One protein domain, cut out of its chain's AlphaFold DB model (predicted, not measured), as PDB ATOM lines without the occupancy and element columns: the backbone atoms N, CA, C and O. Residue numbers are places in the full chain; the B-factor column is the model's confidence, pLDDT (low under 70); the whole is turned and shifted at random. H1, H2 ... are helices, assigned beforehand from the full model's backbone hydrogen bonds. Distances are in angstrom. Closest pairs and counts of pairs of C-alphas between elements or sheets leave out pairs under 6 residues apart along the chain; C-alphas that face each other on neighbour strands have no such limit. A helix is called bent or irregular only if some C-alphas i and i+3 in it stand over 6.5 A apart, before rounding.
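What this domain is: This is residues 22 to 115 and 145 to 190 of the 312 residues of an uncharacterized protein of Orrella dioscoreae (UniProt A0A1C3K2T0). One very long helix, H5, is the spine of a rod; toward its last residues H1 and H3 pack on it and cross each other almost at a right angle, with the short H2 at one end of H1, while farther back along the spine the bent H4 runs beside H5 in the opposite direction. Of H4, arm H4a touches the spine and arm H4b bends away from it; residues 108 to 115 at its end and residues 22 to 29 of H1 stick out. The printed part has 140 residues with five named helices, in the order H1 H2 H3 H4 H5, and no named strand; the class is all helix. The whole is loose, with a radius of gyration of the C-alphas of 20.6 A and spans of 71 by 32 by 24 A.

How they stand to each other: Begin with H5, residues 145 to 190, which shares the place of hub with H1, residues 22 to 48; each touches three helices. H1 touches H5 at residues 170 to 186 of H5, at a steep tilt of 39 degrees, the same way; the closest C-alphas, Ser 39 and Phe 178, are 4.7 A apart. Look next at H3, residues 59 to 75: it touches H1 about perpendicular, at 81 degrees, with the closest C-alphas, Gly 37 and Ser 66, at 3.9 A. H3 also touches H5, at 77 degrees, about perpendicular, with the closest C-alphas, Pro 69 and Ala 181, 5.0 A apart. H2, residues 52 to 55, touches H1, with the closest C-alphas, Ala 41 and Arg 52, at 5.4 A. H4, residues 80 to 115, was assigned as one helix by its hydrogen bonds but is bent: C-alphas 96 and 99 are 6.5 A apart, and its arms H4a, residues 80 to 96, and H4b, residues 99 to 115, stand at a shallow tilt of 31 degrees. H4a touches H5 at a shallow tilt of 6 degrees, opposite ways, with the closest C-alphas, Leu 93 and Ala 162, at 7.3 A; H4b is near H5, with 7 pairs of C-alphas within 10 A. H1 and H4a are apart. Every O i to N i+4 pair is within hydrogen-bond range in H4b, against 20 of 23 in H1, 10 of 13 in H3, 12 of 13 in H4a and 40 of 42 in H5; H2 is too short for such a pair.

Where its parts are: Find C-alpha 145 at (49.078, -24.474, 32.920); from there H5 runs 65.1 A to C-alpha 190 at (4.071, -69.574, 46.420). H1 begins at C-alpha 22, (27.878, -37.736, 56.529), and is 39.5 A long; H2 measures 5.1 A, H3 24.8 A, H4a 24.1 A and H4b 24.3 A.

The domain as a whole: The two C-alphas farthest apart, those of Ser 115 and Ala 190, are 72.2 A apart. Residues 116 to 144 are not printed, and C-alphas 115 and 145 are 17.7 A apart across this cut; the links H1 to H2, H2 to H3 and H3 to H4 are tight. The mean pLDDT of the printed part is 79.6, with 33 residues under 70, among them residues 77 to 87 and 145 to 152.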
ATOM      1  N   VAL A  22      29.108 -37.145  55.969       59.41
ATOM      2  CA  VAL A  22      27.878 -37.736  56.529       59.41
ATOM      3  C   VAL A  22      26.644 -37.357  55.702       59.41
ATOM      4  O   VAL A  22      25.775 -38.196  55.476       59.41
ATOM      5  N   VAL A  23      26.599 -36.127  55.176       65.12
ATOM      6  CA  VAL A  23      25.487 -35.642  54.337       65.12
ATOM      7  C   VAL A  23      25.396 -36.400  53.005       65.12
ATOM      8  O   VAL A  23      24.298 -36.586  52.492       65.12
ATOM      9  N   ALA A  24      26.514 -36.896  52.466       70.44
ATOM     10  CA  ALA A  24      26.529 -37.638  51.201       70.44
ATOM     11  C   ALA A  24      26.154 -39.128  51.346       70.44
ATOM     12  O   ALA A  24      25.647 -39.727  50.398       70.44
ATOM     13  N   ILE A  25      26.365 -39.733  52.519       69.44
ATOM     14  CA  ILE A  25      26.083 -41.162  52.748       69.44
ATOM     15  C   ILE A  25      24.576 -41.428  52.802       69.44
ATOM     16  O   ILE A  25      24.098 -42.419  52.251       69.44
ATOM     17  N   PHE A  26      23.813 -40.540  53.439       76.75
ATOM     18  CA  PHE A  26      22.372 -40.718  53.611       76.75
ATOM     19  C   PHE A  26      21.589 -40.865  52.289       76.75
ATOM     20  O   PHE A  26      20.876 -41.861  52.147       76.75
ATOM     21  N   PRO A  27      21.722 -39.970  51.286       80.62
ATOM     22  CA  PRO A  27      21.012 -40.129  50.018       80.62
ATOM     23  C   PRO A  27      21.456 -41.385  49.260       80.62
ATOM     24  O   PRO A  27      20.624 -42.039  48.638       80.62
ATOM     25  N   LEU A  28      22.735 -41.769  49.356       77.12
ATOM     26  CA  LEU A  28      23.232 -43.007  48.758       77.12
ATOM     27  C   LEU A  28      22.512 -44.231  49.346       77.12
ATOM     28  O   LEU A  28      22.048 -45.087  48.597       77.12
ATOM     29  N   LEU A  29      22.368 -44.293  50.674       79.69
ATOM     30  CA  LEU A  29      21.640 -45.373  51.342       79.69
ATOM     31  C   LEU A  29      20.170 -45.408  50.923       79.69
ATOM     32  O   LEU A  29      19.656 -46.482  50.628       79.69
ATOM     33  N   VAL A  30      19.506 -44.251  50.839       85.12
ATOM     34  CA  VAL A  30      18.108 -44.165  50.384       85.12
ATOM     35  C   VAL A  30      17.957 -44.704  48.959       85.12
ATOM     36  O   VAL A  30      17.033 -45.475  48.697       85.12
ATOM     37  N   VAL A  31      18.872 -44.357  48.049       84.00
ATOM     38  CA  VAL A  31      18.874 -44.879  46.672       84.00
ATOM     39  C   VAL A  31      19.083 -46.392  46.665       84.00
ATOM     40  O   VAL A  31      18.326 -47.102  46.007       84.00
ATOM     41  N   ILE A  32      20.052 -46.901  47.431       85.19
ATOM     42  CA  ILE A  32      20.316 -48.341  47.540       85.19
ATOM     43  C   ILE A  32      19.071 -49.068  48.063       85.19
ATOM     44  O   ILE A  32      18.599 -49.998  47.415       85.19
ATOM     45  N   PHE A  33      18.479 -48.621  49.172       89.25
ATOM     46  CA  PHE A  33      17.270 -49.238  49.720       89.25
ATOM     47  C   PHE A  33      16.081 -49.181  48.755       89.25
ATOM     48  O   PHE A  33      15.346 -50.160  48.643       89.25
ATOM     49  N   SER A  34      15.928 -48.083  48.011       91.06
ATOM     50  CA  SER A  34      14.884 -47.958  46.987       91.06
ATOM     51  C   SER A  34      15.087 -48.963  45.851       91.06
ATOM     52  O   SER A  34      14.127 -49.600  45.423       91.06
ATOM     53  N   LEU A  35      16.331 -49.167  45.403       90.50
ATOM     54  CA  LEU A  35      16.677 -50.168  44.388       90.50
ATOM     55  C   LEU A  35      16.452 -51.600  44.889       90.50
ATOM     56  O   LEU A  35      15.957 -52.437  44.134       90.50
ATOM     57  N   LEU A  36      16.760 -51.887  46.160       92.25
ATOM     58  CA  LEU A  36      16.429 -53.178  46.772       92.25
ATOM     59  C   LEU A  36      14.910 -53.391  46.829       92.25
ATOM     60  O   LEU A  36      14.437 -54.458  46.442       92.25
ATOM     61  N   GLY A  37      14.143 -52.386  47.254       94.31
ATOM     62  CA  GLY A  37      12.679 -52.433  47.243       94.31
ATOM     63  C   GLY A  37      12.108 -52.679  45.848       94.31
ATOM     64  O   GLY A  37      11.245 -53.534  45.669       94.31
ATOM     65  N   TYR A  38      12.660 -51.998  44.844       95.25
ATOM     66  CA  TYR A  38      12.273 -52.173  43.447       95.25
ATOM     67  C   TYR A  38      12.588 -53.586  42.933       95.25
ATOM     68  O   TYR A  38      11.777 -54.181  42.228       95.25
ATOM     69  N   SER A  39      13.717 -54.175  43.342       95.44
ATOM     70  CA  SER A  39      14.049 -55.566  42.999       95.44
ATOM     71  C   SER A  39      13.042 -56.571  43.572       95.44
ATOM     72  O   SER A  39      12.708 -57.548  42.907       95.44
ATOM     73  N   ALA A  40      12.511 -56.312  44.773       96.12
ATOM     74  CA  ALA A  40      11.465 -57.133  45.373       96.12
ATOM     75  C   ALA A  40      10.130 -56.975  44.631       96.12
ATOM     76  O   ALA A  40       9.481 -57.977  44.350       96.12
ATOM     77  N   ALA A  41       9.765 -55.750  44.241       96.75
ATOM     78  CA  ALA A  41       8.586 -55.493  43.411       96.75
ATOM     79  C   ALA A  41       8.651 -56.240  42.065       96.75
ATOM     80  O   ALA A  41       7.703 -56.929  41.701       96.75
ATOM     81  N   MET A  42       9.795 -56.195  41.369       96.94
ATOM     82  CA  MET A  42       9.978 -56.978  40.139       96.94
ATOM     83  C   MET A  42       9.924 -58.490  40.388       96.94
ATOM     84  O   MET A  42       9.461 -59.238  39.535       96.94
ATOM     85  N   ALA A  43      10.418 -58.966  41.533       97.12
ATOM     86  CA  ALA A  43      10.333 -60.381  41.877       97.12
ATOM     87  C   ALA A  43       8.881 -60.825  42.122       97.12
ATOM     88  O   ALA A  43       8.522 -61.939  41.756       97.12
ATOM     89  N   ILE A  44       8.045 -59.963  42.708       96.81
ATOM     90  CA  ILE A  44       6.603 -60.206  42.845       96.81
ATOM     91  C   ILE A  44       5.943 -60.271  41.462       96.81
ATOM     92  O   ILE A  44       5.170 -61.191  41.208       96.81
ATOM     93  N   GLU A  45       6.269 -59.333  40.572       97.19
ATOM     94  CA  GLU A  45       5.759 -59.307  39.196       97.19
ATOM     95  C   GLU A  45       6.119 -60.587  38.432       97.19
ATOM     96  O   GLU A  45       5.256 -61.206  37.819       97.19
ATOM     97  N   ASP A  46       7.365 -61.043  38.535       97.50
ATOM     98  CA  ASP A  46       7.835 -62.253  37.861       97.50
ATOM     99  C   ASP A  46       7.238 -63.552  38.443       97.50
ATOM    100  O   ASP A  46       6.964 -64.488  37.695       97.50
ATOM    101  N   VAL A  47       7.004 -63.623  39.760       96.56
ATOM    102  CA  VAL A  47       6.465 -64.835  40.411       96.56
ATOM    103  C   VAL A  47       4.939 -64.914  40.334       96.56
ATOM    104  O   VAL A  47       4.401 -66.004  40.150       96.56
ATOM    105  N   PHE A  48       4.240 -63.789  40.496       96.25
ATOM    106  CA  PHE A  48       2.778 -63.752  40.629       96.25
ATOM    107  C   PHE A  48       2.067 -63.069  39.457       96.25
ATOM    108  O   PHE A  48       0.840 -63.084  39.412       96.25
ATOM    109  N   GLY A  49       2.796 -62.454  38.521       95.69
ATOM    110  CA  GLY A  49       2.208 -61.734  37.386       95.69
ATOM    111  C   GLY A  49       1.536 -60.408  37.759       95.69
ATOM    112  O   GLY A  49       0.781 -59.866  36.957       95.69
ATOM    113  N   ILE A  50       1.773 -59.889  38.969       94.69
ATOM    114  CA  ILE A  50       1.182 -58.629  39.442       94.69
ATOM    115  C   ILE A  50       2.019 -57.464  38.906       94.69
ATOM    116  O   ILE A  50       3.211 -57.406  39.216       94.69
ATOM    117  N   PRO A  51       1.437 -56.495  38.179       95.12
ATOM    118  CA  PRO A  51       2.189 -55.335  37.725       95.12
ATOM    119  C   PRO A  51       2.798 -54.594  38.916       95.12
ATOM    120  O   PRO A  51       2.109 -54.273  39.889       95.12
ATOM    121  N   ARG A  52       4.093 -54.285  38.839       92.31
ATOM    122  CA  ARG A  52       4.836 -53.624  39.926       92.31
ATOM    123  C   ARG A  52       4.195 -52.326  40.428       92.31
ATOM    124  O   ARG A  52       4.317 -52.025  41.612       92.31
ATOM    125  N   ASP A  53       3.465 -51.612  39.575       92.75
ATOM    126  CA  ASP A  53       2.783 -50.358  39.919       92.75
ATOM    127  C   ASP A  53       1.661 -50.549  40.965       92.75
ATOM    128  O   ASP A  53       1.269 -49.592  41.626       92.75
ATOM    129  N   HIS A  54       1.185 -51.784  41.171       93.25
ATOM    130  CA  HIS A  54       0.253 -52.144  42.250       93.25
ATOM    131  C   HIS A  54       0.963 -52.542  43.555       93.25
ATOM    132  O   HIS A  54       0.353 -52.570  44.622       93.25
ATOM    133  N   THR A  55       2.261 -52.859  43.501       92.94
ATOM    134  CA  THR A  55       3.019 -53.365  44.663       92.94
ATOM    135  C   THR A  55       3.604 -52.259  45.537       92.94
ATOM    136  O   THR A  55       3.890 -52.490  46.713       92.94
ATOM    137  N   TYR A  56       3.768 -51.052  44.994       93.69
ATOM    138  CA  TYR A  56       4.213 -49.873  45.726       93.69
ATOM    139  C   TYR A  56       3.551 -48.610  45.176       93.69
ATOM    140  O   TYR A  56       3.339 -48.454  43.981       93.69
ATOM    141  N   ASP A  57       3.286 -47.667  46.066       93.88
ATOM    142  CA  ASP A  57       2.695 -46.359  45.770       93.88
ATOM    143  C   ASP A  57       3.549 -45.194  46.292       93.88
ATOM    144  O   ASP A  57       3.308 -44.032  45.971       93.88
ATOM    145  N   SER A  58       4.555 -45.501  47.114       92.12
ATOM    146  CA  SER A  58       5.421 -44.525  47.759       92.12
ATOM    147  C   SER A  58       6.832 -45.080  47.967       92.12
ATOM    148  O   SER A  58       7.053 -46.293  48.012       92.12
ATOM    149  N   ALA A  59       7.801 -44.181  48.156       89.75
ATOM    150  CA  ALA A  59       9.172 -44.557  48.504       89.75
ATOM    151  C   ALA A  59       9.255 -45.307  49.848       89.75
ATOM    152  O   ALA A  59      10.140 -46.140  50.040       89.75
ATOM    153  N   LEU A  60       8.316 -45.054  50.766       90.19
ATOM    154  CA  LEU A  60       8.228 -45.777  52.034       90.19
ATOM    155  C   LEU A  60       7.812 -47.238  51.811       90.19
ATOM    156  O   LEU A  60       8.386 -48.135  52.424       90.19
ATOM    157  N   SER A  61       6.881 -47.495  50.888       90.19
ATOM    158  CA  SER A  61       6.475 -48.853  50.494       90.19
ATOM    159  C   SER A  61       7.653 -49.628  49.887       90.19
ATOM    160  O   SER A  61       7.883 -50.782  50.246       90.19
ATOM    161  N   LEU A  62       8.485 -48.971  49.065       92.12
ATOM    162  CA  LEU A  62       9.740 -49.550  48.563       92.12
ATOM    163  C   LEU A  62      10.731 -49.856  49.695       92.12
ATOM    164  O   LEU A  62      11.355 -50.918  49.701       92.12
ATOM    165  N   LEU A  63      10.851 -48.971  50.685       91.31
ATOM    166  CA  LEU A  63      11.690 -49.220  51.857       91.31
ATOM    167  C   LEU A  63      11.198 -50.444  52.647       91.31
ATOM    168  O   LEU A  63      12.011 -51.277  53.045       91.31
ATOM    169  N   HIS A  64       9.885 -50.612  52.816       91.38
ATOM    170  CA  HIS A  64       9.317 -51.812  53.434       91.38
ATOM    171  C   HIS A  64       9.601 -53.075  52.611       91.38
ATOM    172  O   HIS A  64      10.053 -54.074  53.174       91.38
ATOM    173  N   LEU A  65       9.422 -53.021  51.289       93.56
ATOM    174  CA  LEU A  65       9.751 -54.118  50.372       93.56
ATOM    175  C   LEU A  65      11.235 -54.495  50.418       93.56
ATOM    176  O   LEU A  65      11.568 -55.671  50.302       93.56
ATOM    177  N   SER A  66      12.128 -53.528  50.661       93.69
ATOM    178  CA  SER A  66      13.572 -53.773  50.765       93.69
ATOM    179  C   SER A  66      13.946 -54.708  51.923       93.69
ATOM    180  O   SER A  66      14.971 -55.384  51.855       93.69
ATOM    181  N   SER A  67      13.100 -54.820  52.954       92.44
ATOM    182  CA  SER A  67      13.351 -55.711  54.093       92.44
ATOM    183  C   SER A  67      13.448 -57.188  53.695       92.44
ATOM    184  O   SER A  67      14.228 -57.919  54.300       92.44
ATOM    185  N   VAL A  68      12.733 -57.617  52.649       92.00
ATOM    186  CA  VAL A  68      12.731 -59.007  52.161       92.00
ATOM    187  C   VAL A  68      14.089 -59.415  51.574       92.00
ATOM    188  O   VAL A  68      14.698 -60.354  52.094       92.00
ATOM    189  N   PRO A  69      14.627 -58.738  50.537       90.12
ATOM    190  CA  PRO A  69      15.947 -59.066  50.018       90.12
ATOM    191  C   PRO A  69      17.035 -58.857  51.074       90.12
ATOM    192  O   PRO A  69      17.963 -59.654  51.115       90.12
ATOM    193  N   ILE A  70      16.915 -57.862  51.965       87.81
ATOM    194  CA  ILE A  70      17.868 -57.677  53.073       87.81
ATOM    195  C   ILE A  70      17.862 -58.889  54.008       87.81
ATOM    196  O   ILE A  70      18.928 -59.418  54.310       87.81
ATOM    197  N   ALA A  71      16.688 -59.359  54.440       87.75
ATOM    198  CA  ALA A  71      16.577 -60.530  55.304       87.75
ATOM    199  C   ALA A  71      17.210 -61.765  54.647       87.75
ATOM    200  O   ALA A  71      18.017 -62.450  55.269       87.75
ATOM    201  N   MET A  72      16.949 -61.988  53.357       86.06
ATOM    202  CA  MET A  72      17.544 -63.103  52.612       86.06
ATOM    203  C   MET A  72      19.059 -62.971  52.428       86.06
ATOM    204  O   MET A  72      19.784 -63.964  52.507       86.06
ATOM    205  N   LEU A  73      19.549 -61.751  52.189       80.94
ATOM    206  CA  LEU A  73      20.980 -61.455  52.114       80.94
ATOM    207  C   LEU A  73      21.678 -61.682  53.464       80.94
ATOM    208  O   LEU A  73      22.856 -62.032  53.467       80.94
ATOM    209  N   LEU A  74      20.976 -61.506  54.589       81.94
ATOM    210  CA  LEU A  74      21.491 -61.784  55.934       81.94
ATOM    211  C   LEU A  74      21.437 -63.277  56.292       81.94
ATOM    212  O   LEU A  74      22.345 -63.776  56.954       81.94
ATOM    213  N   GLU A  75      20.402 -64.003  55.858       79.75
ATOM    214  CA  GLU A  75      20.249 -65.441  56.124       79.75
ATOM    215  C   GLU A  75      21.257 -66.299  55.351       79.75
ATOM    216  O   GLU A  75      21.724 -67.338  55.834       79.75
ATOM    217  N   LYS A  76      21.618 -65.885  54.135       74.44
ATOM    218  CA  LYS A  76      22.527 -66.651  53.292       74.44
ATOM    219  C   LYS A  76      23.961 -66.484  53.809       74.44
ATOM    220  O   LYS A  76      24.666 -65.546  53.488       74.44
ATOM    221  N   LYS A  77      24.456 -67.449  54.585       61.97
ATOM    222  CA  LYS A  77      25.826 -67.431  55.148       61.97
ATOM    223  C   LYS A  77      26.946 -67.246  54.097       61.97
ATOM    224  O   LYS A  77      28.061 -66.892  54.455       61.97
ATOM    225  N   THR A  78      26.651 -67.464  52.810       56.56
ATOM    226  CA  THR A  78      27.574 -67.300  51.674       56.56
ATOM    227  C   THR A  78      27.511 -65.924  50.992       56.56
ATOM    228  O   THR A  78      28.351 -65.638  50.147       56.56
ATOM    229  N   THR A  79      26.555 -65.038  51.305       53.66
ATOM    230  CA  THR A  79      26.562 -63.646  50.789       53.66
ATOM    231  C   THR A  79      27.564 -62.758  51.503       53.66
ATOM    232  O   THR A  79      27.799 -61.641  51.047       53.66
ATOM    233  N   VAL A  80      28.229 -63.274  52.541       54.22
ATOM    234  CA  VAL A  80      29.438 -62.659  53.088       54.22
ATOM    235  C   VAL A  80      30.463 -62.453  51.978       54.22
ATOM    236  O   VAL A  80      31.067 -61.400  51.978       54.22
ATOM    237  N   ASP A  81      30.574 -63.338  50.978       56.91
ATOM    238  CA  ASP A  81      31.520 -63.170  49.863       56.91
ATOM    239  C   ASP A  81      31.141 -62.015  48.926       56.91
ATOM    240  O   ASP A  81      32.001 -61.236  48.521       56.91
ATOM    241  N   VAL A  82      29.851 -61.837  48.624       58.56
ATOM    242  CA  VAL A  82      29.367 -60.716  47.791       58.56
ATOM    243  C   VAL A  82      29.470 -59.395  48.558       58.56
ATOM    244  O   VAL A  82      29.893 -58.375  48.012       58.56
ATOM    245  N   LEU A  83      29.153 -59.417  49.855       58.06
ATOM    246  CA  LEU A  83      29.325 -58.273  50.741       58.06
ATOM    247  C   LEU A  83      30.800 -58.024  51.094       58.06
ATOM    248  O   LEU A  83      31.106 -56.911  51.488       58.06
ATOM    249  N   LEU A  84      31.709 -58.997  50.924       62.19
ATOM    250  CA  LEU A  84      33.173 -58.831  50.980       62.19
ATOM    251  C   LEU A  84      33.712 -58.240  49.677       62.19
ATOM    252  O   LEU A  84      34.682 -57.483  49.687       62.19
ATOM    253  N   GLN A  85      33.084 -58.564  48.548       64.50
ATOM    254  CA  GLN A  85      33.448 -57.991  47.258       64.50
ATOM    255  C   GLN A  85      33.083 -56.509  47.178       64.50
ATOM    256  O   GLN A  85      33.810 -55.749  46.550       64.50
ATOM    257  N   LEU A  86      32.034 -56.054  47.865       66.00
ATOM    258  CA  LEU A  86      31.686 -54.632  47.911       66.00
ATOM    259  C   LEU A  86      32.789 -53.736  48.532       66.00
ATOM    260  O   LEU A  86      33.208 -52.791  47.862       66.00
ATOM    261  N   PRO A  87      33.322 -53.987  49.749       63.62
ATOM    262  CA  PRO A  87      34.438 -53.237  50.301       63.62
ATOM    263  C   PRO A  87      35.719 -53.480  49.513       63.62
ATOM    264  O   PRO A  87      36.538 -52.577  49.477       63.62
ATOM    265  N   LEU A  88      35.892 -54.624  48.838       70.25
ATOM    266  CA  LEU A  88      37.006 -54.818  47.906       70.25
ATOM    267  C   LEU A  88      36.897 -53.853  46.714       70.25
ATOM    268  O   LEU A  88      37.862 -53.168  46.398       70.25
ATOM    269  N   VAL A  89      35.726 -53.740  46.085       68.00
ATOM    270  CA  VAL A  89      35.477 -52.809  44.971       68.00
ATOM    271  C   VAL A  89      35.623 -51.358  45.436       68.00
ATOM    272  O   VAL A  89      36.288 -50.564  44.771       68.00
ATOM    273  N   LEU A  90      35.084 -51.015  46.610       69.75
ATOM    274  CA  LEU A  90      35.249 -49.692  47.219       69.75
ATOM    275  C   LEU A  90      36.706 -49.411  47.609       69.75
ATOM    276  O   LEU A  90      37.174 -48.291  47.426       69.75
ATOM    277  N   ALA A  91      37.445 -50.407  48.101       69.81
ATOM    278  CA  ALA A  91      38.862 -50.289  48.426       69.81
ATOM    279  C   ALA A  91      39.708 -50.126  47.164       69.81
ATOM    280  O   ALA A  91      40.630 -49.321  47.170       69.81
ATOM    281  N   MET A  92      39.377 -50.818  46.072       71.56
ATOM    282  CA  MET A  92      40.032 -50.637  44.775       71.56
ATOM    283  C   MET A  92      39.745 -49.241  44.210       71.56
ATOM    284  O   MET A  92      40.663 -48.565  43.754       71.56
ATOM    285  N   LEU A  93      38.512 -48.744  44.327       69.31
ATOM    286  CA  LEU A  93      38.167 -47.357  43.996       69.31
ATOM    287  C   LEU A  93      38.924 -46.341  44.861       69.31
ATOM    288  O   LEU A  93      39.437 -45.342  44.350       69.31
ATOM    289  N   ALA A  94      39.022 -46.590  46.167       71.25
ATOM    290  CA  ALA A  94      39.783 -45.760  47.092       71.25
ATOM    291  C   ALA A  94      41.281 -45.787  46.753       71.25
ATOM    292  O   ALA A  94      41.914 -44.739  46.710       71.25
ATOM    293  N   LEU A  95      41.839 -46.956  46.431       74.00
ATOM    294  CA  LEU A  95      43.231 -47.134  46.015       74.00
ATOM    295  C   LEU A  95      43.543 -46.423  44.700       74.00
ATOM    296  O   LEU A  95      44.638 -45.893  44.557       74.00
ATOM    297  N   VAL A  96      42.602 -46.380  43.755       72.44
ATOM    298  CA  VAL A  96      42.775 -45.656  42.487       72.44
ATOM    299  C   VAL A  96      42.619 -44.141  42.675       72.44
ATOM    300  O   VAL A  96      43.349 -43.364  42.061       72.44
ATOM    301  N   SER A  97      41.719 -43.692  43.555       68.56
ATOM    302  CA  SER A  97      41.479 -42.261  43.808       68.56
ATOM    303  C   SER A  97      42.490 -41.619  44.771       68.56
ATOM    304  O   SER A  97      42.824 -40.440  44.616       68.56
ATOM    305  N   PHE A  98      43.044 -42.380  45.718       77.94
ATOM    306  CA  PHE A  98      44.035 -41.915  46.691       77.94
ATOM    307  C   PHE A  98      45.307 -41.311  46.070       77.94
ATOM    308  O   PHE A  98      45.662 -40.207  46.478       77.94
ATOM    309  N   PRO A  99      46.000 -41.930  45.089       70.56
ATOM    310  CA  PRO A  99      47.211 -41.351  44.507       70.56
ATOM    311  C   PRO A  99      46.924 -40.039  43.776       70.56
ATOM    312  O   PRO A  99      47.740 -39.122  43.841       70.56
ATOM    313  N   VAL A 100      45.748 -39.903  43.154       73.25
ATOM    314  CA  VAL A 100      45.323 -38.642  42.532       73.25
ATOM    315  C   VAL A 100      45.150 -37.560  43.598       73.25
ATOM    316  O   VAL A 100      45.673 -36.451  43.459       73.25
ATOM    317  N   PHE A 101      44.460 -37.886  44.692       73.00
ATOM    318  CA  PHE A 101      44.206 -36.940  45.773       73.00
ATOM    319  C   PHE A 101      45.488 -36.571  46.539       73.00
ATOM    320  O   PHE A 101      45.709 -35.406  46.865       73.00
ATOM    321  N   ALA A 102      46.373 -37.542  46.775       74.44
ATOM    322  CA  ALA A 102      47.668 -37.347  47.418       74.44
ATOM    323  C   ALA A 102      48.610 -36.502  46.547       74.44
ATOM    324  O   ALA A 102      49.238 -35.571  47.058       74.44
ATOM    325  N   ALA A 103      48.664 -36.755  45.235       74.56
ATOM    326  CA  ALA A 103      49.421 -35.930  44.295       74.56
ATOM    327  C   ALA A 103      48.917 -34.479  44.298       74.56
ATOM    328  O   ALA A 103      49.720 -33.543  44.366       74.56
ATOM    329  N   TYR A 104      47.595 -34.285  44.318       73.81
ATOM    330  CA  TYR A 104      46.981 -32.964  44.435       73.81
ATOM    331  C   TYR A 104      47.337 -32.266  45.762       73.81
ATOM    332  O   TYR A 104      47.783 -31.116  45.764       73.81
ATOM    333  N   ALA A 105      47.212 -32.960  46.896       73.06
ATOM    334  CA  ALA A 105      47.489 -32.403  48.222       73.06
ATOM    335  C   ALA A 105      48.974 -32.044  48.427       73.06
ATOM    336  O   ALA A 105      49.289 -30.969  48.957       73.06
ATOM    337  N   LEU A 106      49.894 -32.906  47.976       77.56
ATOM    338  CA  LEU A 106      51.333 -32.630  47.993       77.56
ATOM    339  C   LEU A 106      51.650 -31.405  47.139       77.56
ATOM    340  O   LEU A 106      52.381 -30.519  47.584       77.56
ATOM    341  N   PHE A 107      51.051 -31.295  45.956       66.75
ATOM    342  CA  PHE A 107      51.252 -30.149  45.078       66.75
ATOM    343  C   PHE A 107      50.775 -28.831  45.706       66.75
ATOM    344  O   PHE A 107      51.529 -27.855  45.717       66.75
ATOM    345  N   VAL A 108      49.576 -28.797  46.301       71.12
ATOM    346  CA  VAL A 108      49.065 -27.609  47.018       71.12
ATOM    347  C   VAL A 108      50.001 -27.217  48.167       71.12
ATOM    348  O   VAL A 108      50.266 -26.029  48.382       71.12
ATOM    349  N   SER A 109      50.551 -28.203  48.876       72.88
ATOM    350  CA  SER A 109      51.495 -27.984  49.977       72.88
ATOM    351  C   SER A 109      52.842 -27.437  49.487       72.88
ATOM    352  O   SER A 109      53.364 -26.479  50.063       72.88
ATOM    353  N   PHE A 110      53.376 -27.963  48.380       72.94
ATOM    354  CA  PHE A 110      54.586 -27.436  47.738       72.94
ATOM    355  C   PHE A 110      54.385 -26.015  47.196       72.94
ATOM    356  O   PHE A 110      55.260 -25.163  47.380       72.94
ATOM    357  N   ALA A 111      53.230 -25.728  46.591       66.25
ATOM    358  CA  ALA A 111      52.889 -24.399  46.092       66.25
ATOM    359  C   ALA A 111      52.808 -23.363  47.228       66.25
ATOM    360  O   ALA A 111      53.361 -22.268  47.104       66.25
ATOM    361  N   LYS A 112      52.198 -23.719  48.369       68.69
ATOM    362  CA  LYS A 112      52.125 -22.845  49.554       68.69
ATOM    363  C   LYS A 112      53.481 -22.652  50.239       68.69
ATOM    364  O   LYS A 112      53.823 -21.531  50.606       68.69
ATOM    365  N   SER A 113      54.271 -23.717  50.386       64.25
ATOM    366  CA  SER A 113      55.586 -23.670  51.050       64.25
ATOM    367  C   SER A 113      56.574 -22.759  50.315       64.25
ATOM    368  O   SER A 113      57.315 -21.993  50.936       64.25
ATOM    369  N   LYS A 114      56.542 -22.770  48.978       55.75
ATOM    370  CA  LYS A 114      57.461 -21.971  48.161       55.75
ATOM    371  C   LYS A 114      57.077 -20.484  48.099       55.75
ATOM    372  O   LYS A 114      57.965 -19.651  47.977       55.75
ATOM    373  N   SER A 115      55.798 -20.146  48.301       52.59
ATOM    374  CA  SER A 115      55.327 -18.754  48.420       52.59
ATOM    375  C   SER A 115      55.716 -18.077  49.742       52.59
ATOM    376  O   SER A 115      55.704 -16.855  49.816       52.59
ATOM    377  N   THR A 145      49.981 -24.213  34.058       59.41
ATOM    378  CA  THR A 145      49.078 -24.474  32.920       59.41
ATOM    379  C   THR A 145      49.043 -25.943  32.509       59.41
ATOM    380  O   THR A 145      47.959 -26.466  32.242       59.41
ATOM    381  N   PHE A 146      50.185 -26.639  32.540       62.84
ATOM    382  CA  PHE A 146      50.226 -28.081  32.277       62.84
ATOM    383  C   PHE A 146      49.424 -28.871  33.322       62.84
ATOM    384  O   PHE A 146      48.654 -29.759  32.970       62.84
ATOM    385  N   PHE A 147      49.524 -28.505  34.606       57.44
ATOM    386  CA  PHE A 147      48.783 -29.186  35.673       57.44
ATOM    387  C   PHE A 147      47.287 -28.869  35.677       57.44
ATOM    388  O   PHE A 147      46.501 -29.789  35.878       57.44
ATOM    389  N   PHE A 148      46.871 -27.623  35.416       59.09
ATOM    390  CA  PHE A 148      45.444 -27.315  35.247       59.09
ATOM    391  C   PHE A 148      44.849 -28.090  34.070       59.09
ATOM    392  O   PHE A 148      43.771 -28.657  34.207       59.09
ATOM    393  N   SER A 149      45.585 -28.198  32.959       63.28
ATOM    394  CA  SER A 149      45.167 -29.015  31.815       63.28
ATOM    395  C   SER A 149      45.068 -30.497  32.183       63.28
ATOM    396  O   SER A 149      44.067 -31.134  31.874       63.28
ATOM    397  N   LEU A 150      46.045 -31.043  32.919       65.31
ATOM    398  CA  LEU A 150      46.007 -32.436  33.366       65.31
ATOM    399  C   LEU A 150      44.839 -32.707  34.329       65.31
ATOM    400  O   LEU A 150      44.235 -33.767  34.259       65.31
ATOM    401  N   LEU A 151      44.489 -31.757  35.199       64.88
ATOM    402  CA  LEU A 151      43.378 -31.881  36.151       64.88
ATOM    403  C   LEU A 151      42.016 -31.749  35.455       64.88
ATOM    404  O   LEU A 151      41.091 -32.490  35.780       64.88
ATOM    405  N   ILE A 152      41.911 -30.869  34.456       69.06
ATOM    406  CA  ILE A 152      40.726 -30.737  33.598       69.06
ATOM    407  C   ILE A 152      40.507 -32.006  32.765       69.06
ATOM    408  O   ILE A 152      39.362 -32.392  32.567       69.06
ATOM    409  N   ILE A 153      41.573 -32.682  32.322       71.12
ATOM    410  CA  ILE A 153      41.482 -33.933  31.548       71.12
ATOM    411  C   ILE A 153      41.284 -35.155  32.463       71.12
ATOM    412  O   ILE A 153      40.507 -36.049  32.137       71.12
ATOM    413  N   ALA A 154      41.936 -35.205  33.627       70.44
ATOM    414  CA  ALA A 154      41.823 -36.326  34.563       70.44
ATOM    415  C   ALA A 154      40.490 -36.331  35.329       70.44
ATOM    416  O   ALA A 154      39.969 -37.401  35.632       70.44
ATOM    417  N   SER A 155      39.914 -35.159  35.617       76.50
ATOM    418  CA  SER A 155      38.617 -35.016  36.297       76.50
ATOM    419  C   SER A 155      37.470 -35.789  35.617       76.50
ATOM    420  O   SER A 155      36.857 -36.623  36.286       76.50
ATOM    421  N   PRO A 156      37.189 -35.616  34.307       75.75
ATOM    422  CA  PRO A 156      36.121 -36.352  33.638       75.75
ATOM    423  C   PRO A 156      36.407 -37.854  33.570       75.75
ATOM    424  O   PRO A 156      35.481 -38.642  33.721       75.75
ATOM    425  N   VAL A 157      37.673 -38.267  33.418       73.31
ATOM    426  CA  VAL A 157      38.052 -39.693  33.413       73.31
ATOM    427  C   VAL A 157      37.803 -40.331  34.780       73.31
ATOM    428  O   VAL A 157      37.264 -41.431  34.858       73.31
ATOM    429  N   LEU A 158      38.138 -39.637  35.868       71.44
ATOM    430  CA  LEU A 158      37.894 -40.119  37.229       71.44
ATOM    431  C   LEU A 158      36.407 -40.150  37.572       71.44
ATOM    432  O   LEU A 158      35.951 -41.123  38.167       71.44
ATOM    433  N   LEU A 159      35.645 -39.129  37.172       74.69
ATOM    434  CA  LEU A 159      34.187 -39.126  37.313       74.69
ATOM    435  C   LEU A 159      33.547 -40.268  36.521       74.69
ATOM    436  O   LEU A 159      32.652 -40.936  37.034       74.69
ATOM    437  N   TRP A 160      34.032 -40.531  35.307       76.69
ATOM    438  CA  TRP A 160      33.557 -41.634  34.479       76.69
ATOM    439  C   TRP A 160      33.878 -42.996  35.102       76.69
ATOM    440  O   TRP A 160      32.979 -43.822  35.236       76.69
ATOM    441  N   LEU A 161      35.113 -43.217  35.568       72.06
ATOM    442  CA  LEU A 161      35.505 -44.453  36.258       72.06
ATOM    443  C   LEU A 161      34.715 -44.663  37.556       72.06
ATOM    444  O   LEU A 161      34.262 -45.776  37.824       72.06
ATOM    445  N   ALA A 162      34.512 -43.605  38.344       73.38
ATOM    446  CA  ALA A 162      33.704 -43.661  39.557       73.38
ATOM    447  C   ALA A 162      32.235 -43.978  39.238       73.38
ATOM    448  O   ALA A 162      31.645 -44.848  39.876       73.38
ATOM    449  N   GLY A 163      31.660 -43.329  38.222       76.31
ATOM    450  CA  GLY A 163      30.302 -43.600  37.750       76.31
ATOM    451  C   GLY A 163      30.138 -45.026  37.225       76.31
ATOM    452  O   GLY A 163      29.165 -45.693  37.567       76.31
ATOM    453  N   TYR A 164      31.110 -45.530  36.465       73.44
ATOM    454  CA  TYR A 164      31.114 -46.895  35.938       73.44
ATOM    455  C   TYR A 164      31.223 -47.945  37.049       73.44
ATOM    456  O   TYR A 164      30.478 -48.923  37.063       73.44
ATOM    457  N   ALA A 165      32.102 -47.729  38.027       71.88
ATOM    458  CA  ALA A 165      32.230 -48.633  39.162       71.88
ATOM    459  C   ALA A 165      30.988 -48.603  40.068       71.88
ATOM    460  O   ALA A 165      30.565 -49.652  40.559       71.88
ATOM    461  N   LEU A 166      30.358 -47.435  40.241       78.00
ATOM    462  CA  LEU A 166      29.067 -47.315  40.920       78.00
ATOM    463  C   LEU A 166      27.989 -48.084  40.149       78.00
ATOM    464  O   LEU A 166      27.269 -48.874  40.751       78.00
ATOM    465  N   PHE A 167      27.924 -47.919  38.828       78.06
ATOM    466  CA  PHE A 167      26.984 -48.632  37.964       78.06
ATOM    467  C   PHE A 167      27.133 -50.154  38.085       78.06
ATOM    468  O   PHE A 167      26.147 -50.834  38.358       78.06
ATOM    469  N   ILE A 168      28.354 -50.693  37.980       73.44
ATOM    470  CA  ILE A 168      28.611 -52.130  38.178       73.44
ATOM    471  C   ILE A 168      28.171 -52.574  39.573       73.44
ATOM    472  O   ILE A 168      27.495 -53.593  39.709       73.44
ATOM    473  N   SER A 169      28.527 -51.807  40.607       76.31
ATOM    474  CA  SER A 169      28.168 -52.137  41.990       76.31
ATOM    475  C   SER A 169      26.650 -52.207  42.166       76.31
ATOM    476  O   SER A 169      26.140 -53.156  42.759       76.31
ATOM    477  N   VAL A 170      25.920 -51.248  41.591       81.31
ATOM    478  CA  VAL A 170      24.453 -51.226  41.590       81.31
ATOM    479  C   VAL A 170      23.887 -52.432  40.849       81.31
ATOM    480  O   VAL A 170      23.020 -53.107  41.395       81.31
ATOM    481  N   VAL A 171      24.389 -52.752  39.654       81.38
ATOM    482  CA  VAL A 171      23.912 -53.896  38.858       81.38
ATOM    483  C   VAL A 171      24.126 -55.225  39.592       81.38
ATOM    484  O   VAL A 171      23.224 -56.063  39.617       81.38
ATOM    485  N   LEU A 172      25.283 -55.420  40.231       78.94
ATOM    486  CA  LEU A 172      25.586 -56.642  40.986       78.94
ATOM    487  C   LEU A 172      24.702 -56.788  42.231       78.94
ATOM    488  O   LEU A 172      24.115 -57.851  42.462       78.94
ATOM    489  N   VAL A 173      24.563 -55.715  43.017       81.88
ATOM    490  CA  VAL A 173      23.678 -55.702  44.190       81.88
ATOM    491  C   VAL A 173      22.236 -55.953  43.758       81.88
ATOM    492  O   VAL A 173      21.559 -56.792  44.342       81.88
ATOM    493  N   PHE A 174      21.788 -55.307  42.686       86.62
ATOM    494  CA  PHE A 174      20.437 -55.459  42.170       86.62
ATOM    495  C   PHE A 174      20.141 -56.881  41.683       86.62
ATOM    496  O   PHE A 174      19.131 -57.462  42.068       86.62
ATOM    497  N   SER A 175      21.038 -57.477  40.895       85.62
ATOM    498  CA  SER A 175      20.892 -58.853  40.403       85.62
ATOM    499  C   SER A 175      20.830 -59.869  41.549       85.62
ATOM    500  O   SER A 175      19.974 -60.759  41.566       85.62
ATOM    501  N   SER A 176      21.698 -59.726  42.553       86.75
ATOM    502  CA  SER A 176      21.684 -60.612  43.722       86.75
ATOM    503  C   SER A 176      20.438 -60.413  44.597       86.75
ATOM    504  O   SER A 176      19.848 -61.403  45.043       86.75
ATOM    505  N   ALA A 177      19.992 -59.167  44.789       89.25
ATOM    506  CA  ALA A 177      18.777 -58.834  45.529       89.25
ATOM    507  C   ALA A 177      17.520 -59.375  44.834       89.25
ATOM    508  O   ALA A 177      16.719 -60.044  45.485       89.25
ATOM    509  N   PHE A 178      17.396 -59.189  43.515       93.56
ATOM    510  CA  PHE A 178      16.286 -59.708  42.712       93.56
ATOM    511  C   PHE A 178      16.176 -61.231  42.818       93.56
ATOM    512  O   PHE A 178      15.124 -61.754  43.179       93.56
ATOM    513  N   ASN A 179      17.275 -61.956  42.586       92.88
ATOM    514  CA  ASN A 179      17.272 -63.418  42.665       92.88
ATOM    515  C   ASN A 179      16.947 -63.923  44.079       92.88
ATOM    516  O   ASN A 179      16.254 -64.928  44.240       92.88
ATOM    517  N   SER A 180      17.421 -63.218  45.109       91.62
ATOM    518  CA  SER A 180      17.141 -63.562  46.505       91.62
ATOM    519  C   SER A 180      15.680 -63.302  46.874       91.62
ATOM    520  O   SER A 180      15.057 -64.148  47.513       91.62
ATOM    521  N   ALA A 181      15.110 -62.180  46.427       94.50
ATOM    522  CA  ALA A 181      13.697 -61.863  46.604       94.50
ATOM    523  C   ALA A 181      12.804 -62.856  45.846       94.50
ATOM    524  O   ALA A 181      11.885 -63.416  46.438       94.50
ATOM    525  N   LYS A 182      13.118 -63.164  44.582       95.62
ATOM    526  CA  LYS A 182      12.409 -64.174  43.779       95.62
ATOM    527  C   LYS A 182      12.419 -65.534  44.467       95.62
ATOM    528  O   LYS A 182      11.371 -66.153  44.634       95.62
ATOM    529  N   ALA A 183      13.586 -65.971  44.941       92.44
ATOM    530  CA  ALA A 183      13.699 -67.203  45.705       92.44
ATOM    531  C   ALA A 183      12.875 -67.151  46.999       92.44
ATOM    532  O   ALA A 183      12.263 -68.153  47.350       92.44
ATOM    533  N   HIS A 184      12.832 -66.019  47.705       92.69
ATOM    534  CA  HIS A 184      12.016 -65.871  48.909       92.69
ATOM    535  C   HIS A 184      10.525 -66.010  48.612       92.69
ATOM    536  O   HIS A 184       9.867 -66.875  49.188       92.69
ATOM    537  N   TYR A 185      10.005 -65.205  47.687       95.12
ATOM    538  CA  TYR A 185       8.594 -65.219  47.315       95.12
ATOM    539  C   TYR A 185       8.164 -66.578  46.773       95.12
ATOM    540  O   TYR A 185       7.136 -67.108  47.190       95.12
ATOM    541  N   PHE A 186       8.988 -67.203  45.934       94.50
ATOM    542  CA  PHE A 186       8.703 -68.546  45.453       94.50
ATOM    543  C   PHE A 186       8.701 -69.568  46.596       94.50
ATOM    544  O   PHE A 186       7.743 -70.314  46.758       94.50
ATOM    545  N   ASN A 187       9.745 -69.598  47.427       90.44
ATOM    546  CA  ASN A 187       9.923 -70.652  48.426       90.44
ATOM    547  C   ASN A 187       8.992 -70.539  49.634       90.44
ATOM    548  O   ASN A 187       8.607 -71.575  50.185       90.44
ATOM    549  N   TRP A 188       8.693 -69.315  50.065       89.56
ATOM    550  CA  TRP A 188       7.920 -69.038  51.271       89.56
ATOM    551  C   TRP A 188       6.478 -68.650  50.955       89.56
ATOM    552  O   TRP A 188       5.584 -69.033  51.701       89.56
ATOM    553  N   VAL A 189       6.210 -67.953  49.850       93.12
ATOM    554  CA  VAL A 189       4.848 -67.489  49.558       93.12
ATOM    555  C   VAL A 189       4.130 -68.389  48.560       93.12
ATOM    556  O   VAL A 189       3.034 -68.836  48.873       93.12
ATOM    557  N   ALA A 190       4.729 -68.726  47.418       92.88
ATOM    558  CA  ALA A 190       4.071 -69.574  46.420       92.88
ATOM    559  C   ALA A 190       4.107 -71.067  46.808       92.88
ATOM    560  O   ALA A 190       3.073 -71.719  46.894       92.88
TER     561      ALA A 190